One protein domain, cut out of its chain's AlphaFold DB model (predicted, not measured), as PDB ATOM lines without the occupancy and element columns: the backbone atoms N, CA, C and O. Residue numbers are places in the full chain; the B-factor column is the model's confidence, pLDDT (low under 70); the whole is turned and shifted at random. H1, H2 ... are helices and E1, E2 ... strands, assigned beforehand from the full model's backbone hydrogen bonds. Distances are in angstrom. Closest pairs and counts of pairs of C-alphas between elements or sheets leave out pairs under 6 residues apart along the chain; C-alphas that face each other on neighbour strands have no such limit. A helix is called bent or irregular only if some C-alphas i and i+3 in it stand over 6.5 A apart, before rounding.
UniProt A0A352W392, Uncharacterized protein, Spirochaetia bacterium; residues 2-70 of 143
ATOM      1  N   ARG A   2     -10.748-129.532  50.291       85.62
ATOM      2  CA  ARG A   2      -9.743-128.527  50.700       85.62
ATOM      3  C   ARG A   2      -8.803-128.998  51.822       85.62
ATOM      4  O   ARG A   2      -7.606-129.045  51.590       85.62
ATOM      5  N   SER A   3      -9.333-129.417  52.977       87.25
ATOM      6  CA  SER A   3      -8.507-129.841  54.122       87.25
ATOM      7  C   SER A   3      -7.572-131.009  53.788       87.25
ATOM      8  O   SER A   3      -6.417-130.997  54.182       87.25
ATOM      9  N   ILE A   4      -8.037-131.979  52.993       87.69
ATOM     10  CA  ILE A   4      -7.234-133.136  52.563       87.69
ATOM     11  C   ILE A   4      -6.050-132.680  51.707       87.69
ATOM     12  O   ILE A   4      -4.917-133.058  51.985       87.69
ATOM     13  N   PHE A   5      -6.287-131.823  50.709       89.75
ATOM     14  CA  PHE A   5      -5.206-131.288  49.874       89.75
ATOM     15  C   PHE A   5      -4.210-130.451  50.676       89.75
ATOM     16  O   PHE A   5      -3.009-130.556  50.451       89.75
ATOM     17  N   THR A   6      -4.687-129.666  51.645       90.81
ATOM     18  CA  THR A   6      -3.810-128.913  52.549       90.81
ATOM     19  C   THR A   6      -2.879-129.839  53.328       90.81
ATOM     20  O   THR A   6      -1.692-129.553  53.420       90.81
ATOM     21  N   VAL A   7      -3.382-130.966  53.837       90.38
ATOM     22  CA  VAL A   7      -2.552-131.941  54.557       90.38
ATOM     23  C   VAL A   7      -1.490-132.554  53.647       90.38
ATOM     24  O   VAL A   7      -0.328-132.615  54.038       90.38
ATOM     25  N   TYR A   8      -1.850-132.951  52.423       90.75
ATOM     26  CA  TYR A   8      -0.869-133.457  51.456       90.75
ATOM     27  C   TYR A   8       0.215-132.424  51.131       90.75
ATOM     28  O   TYR A   8       1.393-132.768  51.152       90.75
ATOM     29  N   GLY A   9      -0.164-131.159  50.929       90.62
ATOM     30  CA  GLY A   9       0.798-130.074  50.730       90.62
ATOM     31  C   GLY A   9       1.720-129.875  51.938       90.62
ATOM     32  O   GLY A   9       2.925-129.745  51.774       90.62
ATOM     33  N   ILE A  10       1.196-129.927  53.170       90.94
ATOM     34  CA  ILE A  10       2.032-129.856  54.382       90.94
ATOM     35  C   ILE A  10       3.066-130.985  54.394       90.94
ATOM     36  O   ILE A  10       4.226-130.726  54.700       90.94
ATOM     37  N   PHE A  11       2.686-132.216  54.044       90.88
ATOM     38  CA  PHE A  11       3.625-133.341  54.010       90.88
ATOM     39  C   PHE A  11       4.657-133.260  52.888       90.88
ATOM     40  O   PHE A  11       5.751-133.796  53.054       90.88
ATOM     41  N   GLU A  12       4.333-132.596  51.779       90.44
ATOM     42  CA  GLU A  12       5.275-132.341  50.690       90.44
ATOM     43  C   GLU A  12       6.440-131.455  51.159       90.44
ATOM     44  O   GLU A  12       7.599-131.771  50.899       90.44
ATOM     45  N   PHE A  13       6.149-130.398  51.928       92.06
ATOM     46  CA  PHE A  13       7.172-129.486  52.457       92.06
ATOM     47  C   PHE A  13       7.767-129.936  53.802       92.06
ATOM     48  O   PHE A  13       8.930-129.658  54.093       92.06
ATOM     49  N   PHE A  14       6.989-130.639  54.629       91.19
ATOM     50  CA  PHE A  14       7.351-131.025  55.996       91.19
ATOM     51  C   PHE A  14       6.988-132.497  56.288       91.19
ATOM     52  O   PHE A  14       6.049-132.790  57.035       91.19
ATOM     53  N   PRO A  15       7.750-133.469  55.752       86.19
ATOM     54  CA  PRO A  15       7.374-134.889  55.751       86.19
ATOM     55  C   PRO A  15       7.380-135.582  57.125       86.19
ATOM     56  O   PRO A  15       6.848-136.694  57.251       86.19
ATOM     57  N   GLN A  16       7.994-134.959  58.137       87.44
ATOM     58  CA  GLN A  16       8.106-135.476  59.509       87.44
ATOM     59  C   GLN A  16       7.072-134.876  60.474       87.44
ATOM     60  O   GLN A  16       7.019-135.265  61.639       87.44
ATOM     61  N   THR A  17       6.257-133.927  60.012       88.94
ATOM     62  CA  THR A  17       5.249-133.266  60.845       88.94
ATOM     63  C   THR A  17       4.129-134.233  61.221       88.94
ATOM     64  O   THR A  17       3.768-135.119  60.450       88.94
ATOM     65  N   ARG A  18       3.546-134.057  62.409       86.56
ATOM     66  CA  ARG A  18       2.260-134.669  62.765       86.56
ATOM     67  C   ARG A  18       1.149-133.664  62.546       86.56
ATOM     68  O   ARG A  18       1.284-132.511  62.946       86.56
ATOM     69  N   VAL A  19       0.065-134.102  61.919       89.44
ATOM     70  CA  VAL A  19      -1.053-133.219  61.585       89.44
ATOM     71  C   VAL A  19      -2.322-133.711  62.264       89.44
ATOM     72  O   VAL A  19      -2.714-134.858  62.084       89.44
ATOM     73  N   LEU A  20      -2.982-132.827  63.010       89.69
ATOM     74  CA  LEU A  20      -4.364-133.015  63.435       89.69
ATOM     75  C   LEU A  20      -5.274-132.359  62.392       89.69
ATOM     76  O   LEU A  20      -5.128-131.172  62.099       89.69
ATOM     77  N   ILE A  21      -6.197-133.125  61.818       89.88
ATOM     78  CA  ILE A  21      -7.155-132.643  60.821       89.88
ATOM     79  C   ILE A  21      -8.585-132.951  61.253       89.88
ATOM     80  O   ILE A  21      -8.914-134.072  61.630       89.88
ATOM     81  N   GLU A  22      -9.460-131.962  61.110       88.62
ATOM     82  CA  GLU A  22     -10.901-132.160  61.204       88.62
ATOM     83  C   GLU A  22     -11.487-132.520  59.831       88.62
ATOM     84  O   GLU A  22     -11.270-131.826  58.827       88.62
ATOM     85  N   LEU A  23     -12.245-133.615  59.780       87.38
ATOM     86  CA  LEU A  23     -13.011-134.037  58.616       87.38
ATOM     87  C   LEU A  23     -14.501-134.097  58.947       87.38
ATOM     88  O   LEU A  23     -14.919-134.763  59.885       87.38
ATOM     89  N   PHE A  24     -15.303-133.472  58.091       80.00
ATOM     90  CA  PHE A  24     -16.763-133.488  58.198       80.00
ATOM     91  C   PHE A  24     -17.353-134.878  57.905       80.00
ATOM     92  O   PHE A  24     -18.170-135.396  58.655       80.00
ATOM     93  N   HIS A  25     -16.888-135.548  56.843       80.56
ATOM     94  CA  HIS A  25     -17.438-136.844  56.437       80.56
ATOM     95  C   HIS A  25     -16.421-137.979  56.575       80.56
ATOM     96  O   HIS A  25     -15.361-137.951  55.945       80.56
ATOM     97  N   GLU A  26     -16.794-139.010  57.337       81.06
ATOM     98  CA  GLU A  26     -15.980-140.204  57.607       81.06
ATOM     99  C   GLU A  26     -15.588-140.955  56.326       81.06
ATOM    100  O   GLU A  26     -14.464-141.432  56.190       81.06
ATOM    101  N   ASN A  27     -16.468-140.984  55.322       83.69
ATOM    102  CA  ASN A  27     -16.191-141.644  54.043       83.69
ATOM    103  C   ASN A  27     -15.001-141.040  53.271       83.69
ATOM    104  O   ASN A  27     -14.529-141.645  52.311       83.69
ATOM    105  N   LYS A  28     -14.498-139.869  53.684       83.81
ATOM    106  CA  LYS A  28     -13.309-139.226  53.110       83.81
ATOM    107  C   LYS A  28     -12.014-139.593  53.838       83.81
ATOM    108  O   LYS A  28     -10.952-139.221  53.353       83.81
ATOM    109  N   ILE A  29     -12.073-140.327  54.952       85.50
ATOM    110  CA  ILE A  29     -10.885-140.793  55.690       85.50
ATOM    111  C   ILE A  29     -10.001-141.680  54.808       85.50
ATOM    112  O   ILE A  29      -8.779-141.568  54.854       85.50
ATOM    113  N   SER A  30     -10.603-142.507  53.950       86.94
ATOM    114  CA  SER A  30      -9.883-143.385  53.014       86.94
ATOM    115  C   SER A  30      -8.947-142.626  52.063       86.94
ATOM    116  O   SER A  30      -7.916-143.160  51.651       86.94
ATOM    117  N   LEU A  31      -9.253-141.357  51.772       85.75
ATOM    118  CA  LEU A  31      -8.425-140.478  50.945       85.75
ATOM    119  C   LEU A  31      -7.122-140.051  51.638       85.75
ATOM    120  O   LEU A  31      -6.260-139.490  50.977       85.75
ATOM    121  N   LEU A  32      -6.974-140.299  52.943       83.62
ATOM    122  CA  LEU A  32      -5.757-140.042  53.724       83.62
ATOM    123  C   LEU A  32      -4.944-141.321  53.990       83.62
ATOM    124  O   LEU A  32      -3.976-141.284  54.746       83.62
ATOM    125  N   SER A  33      -5.308-142.454  53.378       80.31
ATOM    126  CA  SER A  33      -4.653-143.759  53.584       80.31
ATOM    127  C   SER A  33      -3.128-143.719  53.410       80.31
ATOM    128  O   SER A  33      -2.407-144.326  54.197       80.31
ATOM    129  N   GLY A  34      -2.614-142.933  52.456       77.56
ATOM    130  CA  GLY A  34      -1.170-142.775  52.230       77.56
ATOM    131  C   GLY A  34      -0.400-142.069  53.359       77.56
ATOM    132  O   GLY A  34       0.828-142.084  53.360       77.56
ATOM    133  N   ILE A  35      -1.100-141.454  54.317       77.56
ATOM    134  CA  ILE A  35      -0.523-140.663  55.419       77.56
ATOM    135  C   ILE A  35      -1.182-140.955  56.777       77.56
ATOM    136  O   ILE A  35      -0.957-140.240  57.751       77.56
ATOM    137  N   GLN A  36      -1.967-142.030  56.876       68.81
ATOM    138  CA  GLN A  36      -2.832-142.331  58.020       68.81
ATOM    139  C   GLN A  36      -2.066-142.517  59.345       68.81
ATOM    140  O   GLN A  36      -2.582-142.187  60.403       68.81
ATOM    141  N   GLY A  37      -0.807-142.967  59.296       71.69
ATOM    142  CA  GLY A  37       0.069-143.079  60.475       71.69
ATOM    143  C   GLY A  37       0.717-141.764  60.933       71.69
ATOM    144  O   GLY A  37       1.441-141.754  61.927       71.69
ATOM    145  N   LYS A  38       0.502-140.668  60.197       80.12
ATOM    146  CA  LYS A  38       1.050-139.330  60.478       80.12
ATOM    147  C   LYS A  38      -0.039-138.292  60.774       80.12
ATOM    148  O   LYS A  38       0.283-137.158  61.134       80.12
ATOM    149  N   CYS A  39      -1.303-138.687  60.626       84.50
ATOM    150  CA  CYS A  39      -2.461-137.835  60.829       84.50
ATOM    151  C   CYS A  39      -3.317-138.345  61.980       84.50
ATOM    152  O   CYS A  39      -3.728-139.503  61.995       84.50
ATOM    153  N   GLU A  40      -3.672-137.441  62.879       87.12
ATOM    154  CA  GLU A  40      -4.792-137.631  63.788       87.12
ATOM    155  C   GLU A  40      -6.027-137.009  63.133       87.12
ATOM    156  O   GLU A  40      -5.979-135.885  62.632       87.12
ATOM    157  N   ILE A  41      -7.120-137.766  63.060       88.25
ATOM    158  CA  ILE A  41      -8.328-137.354  62.342       88.25
ATOM    159  C   ILE A  41      -9.461-137.208  63.347       88.25
ATOM    160  O   ILE A  41      -9.853-138.178  63.992       88.25
ATOM    161  N   LEU A  42     -10.025-136.008  63.425       87.12
ATOM    162  CA  LEU A  42     -11.208-135.719  64.220       87.12
ATOM    163  C   LEU A  42     -12.436-135.622  63.308       87.12
ATOM    164  O   LEU A  42     -12.431-134.881  62.328       87.12
ATOM    165  N   THR A  43     -13.498-136.364  63.625       87.00
ATOM    166  CA  THR A  43     -14.775-136.323  62.892       87.00
ATOM    167  C   THR A  43     -15.870-135.739  63.773       87.00
ATOM    168  O   THR A  43     -16.696-136.454  64.337       87.00
ATOM    169  N   ARG A  44     -15.864-134.412  63.919       80.88
ATOM    170  CA  ARG A  44     -16.702-133.701  64.893       80.88
ATOM    171  C   ARG A  44     -18.186-134.048  64.790       80.88
ATOM    172  O   ARG A  44     -18.783-134.449  65.778       80.88
ATOM    173  N   GLU A  45     -18.762-133.979  63.592       80.38
ATOM    174  CA  GLU A  45     -20.187-134.268  63.378       80.38
ATOM    175  C   GLU A  45     -20.551-135.704  63.763       80.38
ATOM    176  O   GLU A  45     -21.628-135.966  64.294       80.38
ATOM    177  N   MET A  46     -19.635-136.647  63.532       83.19
ATOM    178  CA  MET A  46     -19.836-138.036  63.914       83.19
ATOM    179  C   MET A  46     -19.758-138.216  65.430       83.19
ATOM    180  O   MET A  46     -20.560-138.962  65.995       83.19
ATOM    181  N   MET A  47     -18.813-137.540  66.085       82.81
ATOM    182  CA  MET A  47     -18.722-137.515  67.543       82.81
ATOM    183  C   MET A  47     -20.006-136.934  68.142       82.81
ATOM    184  O   MET A  47     -20.637-137.601  68.960       82.81
ATOM    185  N   ASP A  48     -20.456-135.773  67.663       82.12
ATOM    186  CA  ASP A  48     -21.681-135.111  68.120       82.12
ATOM    187  C   ASP A  48     -22.919-135.999  67.894       82.12
ATOM    188  O   ASP A  48     -23.714-136.215  68.812       82.12
ATOM    189  N   ALA A  49     -23.051-136.613  66.711       83.81
ATOM    190  CA  ALA A  49     -24.146-137.536  66.413       83.81
ATOM    191  C   ALA A  49     -24.137-138.763  67.342       83.81
ATOM    192  O   ALA A  49     -25.183-139.166  67.859       83.81
ATOM    193  N   ARG A  50     -22.965-139.357  67.602       83.31
ATOM    194  CA  ARG A  50     -22.824-140.506  68.513       83.31
ATOM    195  C   ARG A  50     -23.121-140.132  69.965       83.31
ATOM    196  O   ARG A  50     -23.753-140.922  70.670       83.31
ATOM    197  N   LEU A  51     -22.719-138.944  70.412       82.12
ATOM    198  CA  LEU A  51     -23.038-138.424  71.745       82.12
ATOM    199  C   LEU A  51     -24.546-138.187  71.911       82.12
ATOM    200  O   LEU A  51     -25.132-138.606  72.916       82.12
ATOM    201  N   ALA A  52     -25.196-137.597  70.905       81.62
ATOM    202  CA  ALA A  52     -26.642-137.398  70.890       81.62
ATOM    203  C   ALA A  52     -27.396-138.741  70.944       81.62
ATOM    204  O   ALA A  52     -28.250-138.942  71.808       81.62
ATOM    205  N   LEU A  53     -27.016-139.706  70.098       83.19
ATOM    206  CA  LEU A  53     -27.598-141.053  70.093       83.19
ATOM    207  C   LEU A  53     -27.414-141.781  71.432       83.19
ATOM    208  O   LEU A  53     -28.326-142.461  71.904       83.19
ATOM    209  N   SER A  54     -26.251-141.636  72.065       78.50
ATOM    210  CA  SER A  54     -25.985-142.264  73.364       78.50
ATOM    211  C   SER A  54     -26.825-141.647  74.488       78.50
ATOM    212  O   SER A  54     -27.226-142.340  75.425       78.50
ATOM    213  N   SER A  55     -27.176-140.369  74.352       77.44
ATOM    214  CA  SER A  55     -28.054-139.666  75.293       77.44
ATOM    215  C   SER A  55     -29.510-140.096  75.176       77.44
ATOM    216  O   SER A  55     -30.203-140.143  76.184       77.44
ATOM    217  N   LEU A  56     -29.966-140.503  73.987       78.94
ATOM    218  CA  LEU A  56     -31.292-141.115  73.825       78.94
ATOM    219  C   LEU A  56     -31.406-142.451  74.577       78.94
ATOM    220  O   LEU A  56     -32.472-142.783  75.086       78.94
ATOM    221  N   ARG A  57     -30.312-143.220  74.655       76.25
ATOM    222  CA  ARG A  57     -30.270-144.518  75.355       76.25
ATOM    223  C   ARG A  57     -30.071-144.381  76.863       76.25
ATOM    224  O   ARG A  57     -30.556-145.204  77.630       76.25
ATOM    225  N   SER A  58     -29.336-143.357  77.276       73.44
ATOM    226  CA  SER A  58     -28.978-143.088  78.665       73.44
ATOM    227  C   SER A  58     -29.051-141.582  78.874       73.44
ATOM    228  O   SER A  58     -28.106-140.871  78.543       73.44
ATOM    229  N   GLY A  59     -30.196-141.097  79.372       69.31
ATOM    230  CA  GLY A  59     -30.668-139.698  79.338       69.31
ATOM    231  C   GLY A  59     -29.735-138.579  79.826       69.31
ATOM    232  O   GLY A  59     -30.155-137.428  79.853       69.31
ATOM    233  N   LYS A  60     -28.501-138.880  80.246       74.31
ATOM    234  CA  LYS A  60     -27.509-137.923  80.760       74.31
ATOM    235  C   LYS A  60     -26.064-138.191  80.310       74.31
ATOM    236  O   LYS A  60     -25.156-137.571  80.850       74.31
ATOM    237  N   LEU A  61     -25.812-139.083  79.344       76.75
ATOM    238  CA  LEU A  61     -24.430-139.426  78.983       76.75
ATOM    239  C   LEU A  61     -23.690-138.293  78.255       76.75
ATOM    240  O   LEU A  61     -22.524-138.062  78.554       76.75
ATOM    241  N   SER A  62     -24.335-137.557  77.342       75.38
ATOM    242  CA  SER A  62     -23.665-136.455  76.628       75.38
ATOM    243  C   SER A  62     -23.169-135.342  77.555       75.38
ATOM    244  O   SER A  62     -21.991-135.018  77.436       75.38
ATOM    245  N   PRO A  63     -23.971-134.792  78.492       78.31
ATOM    246  CA  PRO A  63     -23.474-133.788  79.433       78.31
ATOM    247  C   PRO A  63     -22.274-134.280  80.245       78.31
ATOM    248  O   PRO A  63     -21.279-133.576  80.347       78.31
ATOM    249  N   VAL A  64     -22.328-135.523  80.738       80.25
ATOM    250  CA  VAL A  64     -21.225-136.129  81.499       80.25
ATOM    251  C   VAL A  64     -19.963-136.250  80.646       80.25
ATOM    252  O   VAL A  64     -18.879-135.927  81.116       80.25
ATOM    253  N   LEU A  65     -20.080-136.686  79.390       80.00
ATOM    254  CA  LEU A  65     -18.927-136.787  78.496       80.00
ATOM    255  C   LEU A  65     -18.355-135.409  78.143       80.00
ATOM    256  O   LEU A  65     -17.138-135.257  78.150       80.00
ATOM    257  N   TYR A  66     -19.197-134.402  77.889       78.56
ATOM    258  CA  TYR A  66     -18.717-133.036  77.667       78.56
ATOM    259  C   TYR A  66     -18.003-132.479  78.898       78.56
ATOM    260  O   TYR A  66     -16.944-131.887  78.742       78.56
ATOM    261  N   ASP A  67     -18.519-132.725  80.105       81.00
ATOM    262  CA  ASP A  67     -17.848-132.327  81.343       81.00
ATOM    263  C   ASP A  67     -16.493-133.024  81.513       81.00
ATOM    264  O   ASP A  67     -15.517-132.384  81.891       81.00
ATOM    265  N   ILE A  68     -16.419-134.323  81.208       80.25
ATOM    266  CA  ILE A  68     -15.186-135.120  81.294       80.25
ATOM    267  C   ILE A  68     -14.115-134.620  80.315       80.25
ATOM    268  O   ILE A  68     -12.940-134.556  80.677       80.25
ATOM    269  N   PHE A  69     -14.507-134.285  79.083       78.75
ATOM    270  CA  PHE A  69     -13.591-133.823  78.035       78.75
ATOM    271  C   PHE A  69     -13.394-132.302  78.012       78.75
ATOM    272  O   PHE A  69     -12.654-131.799  77.163       78.75
ATOM    273  N   ASP A  70     -14.021-131.564  78.927       78.94
ATOM    274  CA  ASP A  70     -13.777-130.138  79.090       78.94
ATOM    275  C   ASP A  70     -12.345-129.919  79.598       78.94
ATOM    276  O   ASP A  70     -11.995-130.240  80.738       78.94
TER     277      ASP A  70
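Overview. This is residues 2 to 70 of the 143 residues of an uncharacterized protein of Spirochaetia bacterium (UniProt A0A352W392). The model is a small head with an arm: in the head, two short strands side by side, E1 and E2, are covered on one face by H1 and H2, two helices that run the same way. From the end of E2, helix H3 sticks out as a long arm, and at its far end H4 folds back, so that H3 and H4 make a V. The printed part has 69 residues, with four named helices and two named strands in the order H1 E1 H2 E2 H3 H4; the sheet has the order E1, E2 and is parallel, and the class is mostly helix. The whole is loose, with a radius of gyration of the C-alphas of 15.4 A, and spans 47 by 24 by 18 A.

Along the chain. In the sheet, E1 is residues 19 to 22 and E2 is residues 39 to 42. H1, residues 2 to 13, is 17.0 A long and begins at C-alpha 2 at (-9.743, -128.527, 50.700). H2, residues 26 to 35, is 15.6 A long. H3, residues 44 to 57, is the longest helix at 20.3 A and begins at C-alpha 44 at (-16.702, -133.701, 64.893). H4, residues 61 to 69, is 12.2 A long and ends at C-alpha 69 at (-13.591, -133.823, 78.035).

Arrangement. E1 and E2 are parallel neighbours at 24 degrees, with N 21 and O 40 at 2.9 A and N 42 and O 21 at 2.9 A, both within hydrogen-bond range. E1, H2 and E2 form a strand-helix-strand unit, two parallel neighbour strands with a helix between them in the chain, and its crossover is right-handed. The closest C-alphas of H1 and E1 are those of Val 7 and Val 19, 7.3 A apart. Those of H2 and E2 are Ile 29 and Ile 41, 7.9 A apart. H1 and H2 are close but not clearly touching, their closest C-alphas being those of Ile 4 and Leu 32 at 7.2 A; they run the same way at a shallow tilt of 8 degrees. H3 touches H4 with residues 51 to 55 alone, the closest C-alphas being those of Ser 55 and Leu 61 at 5.2 A; they run opposite ways at a steep tilt of 45 degrees. H1 and H3 are apart, and so are H2 and H4. In H1, H3 and H4 every O i to N i+4 pair is within hydrogen-bond range. H2 is irregular, with C-alphas 31 and 34 at 7.7 A; 0 of its 6 O i to N i+4 pairs and 5 of its 7 O i to N i+3 pairs are within range.

Size, cuts and confidence. The outline is only just elongated, and the two C-alphas farthest apart, those of Phe 13 and Gly 59, are 47.5 A from each other. The printed part has no cut, and the five links between its elements are tight. The mean pLDDT of the printed part is 83.2, and residues 36 and 59 are under 70.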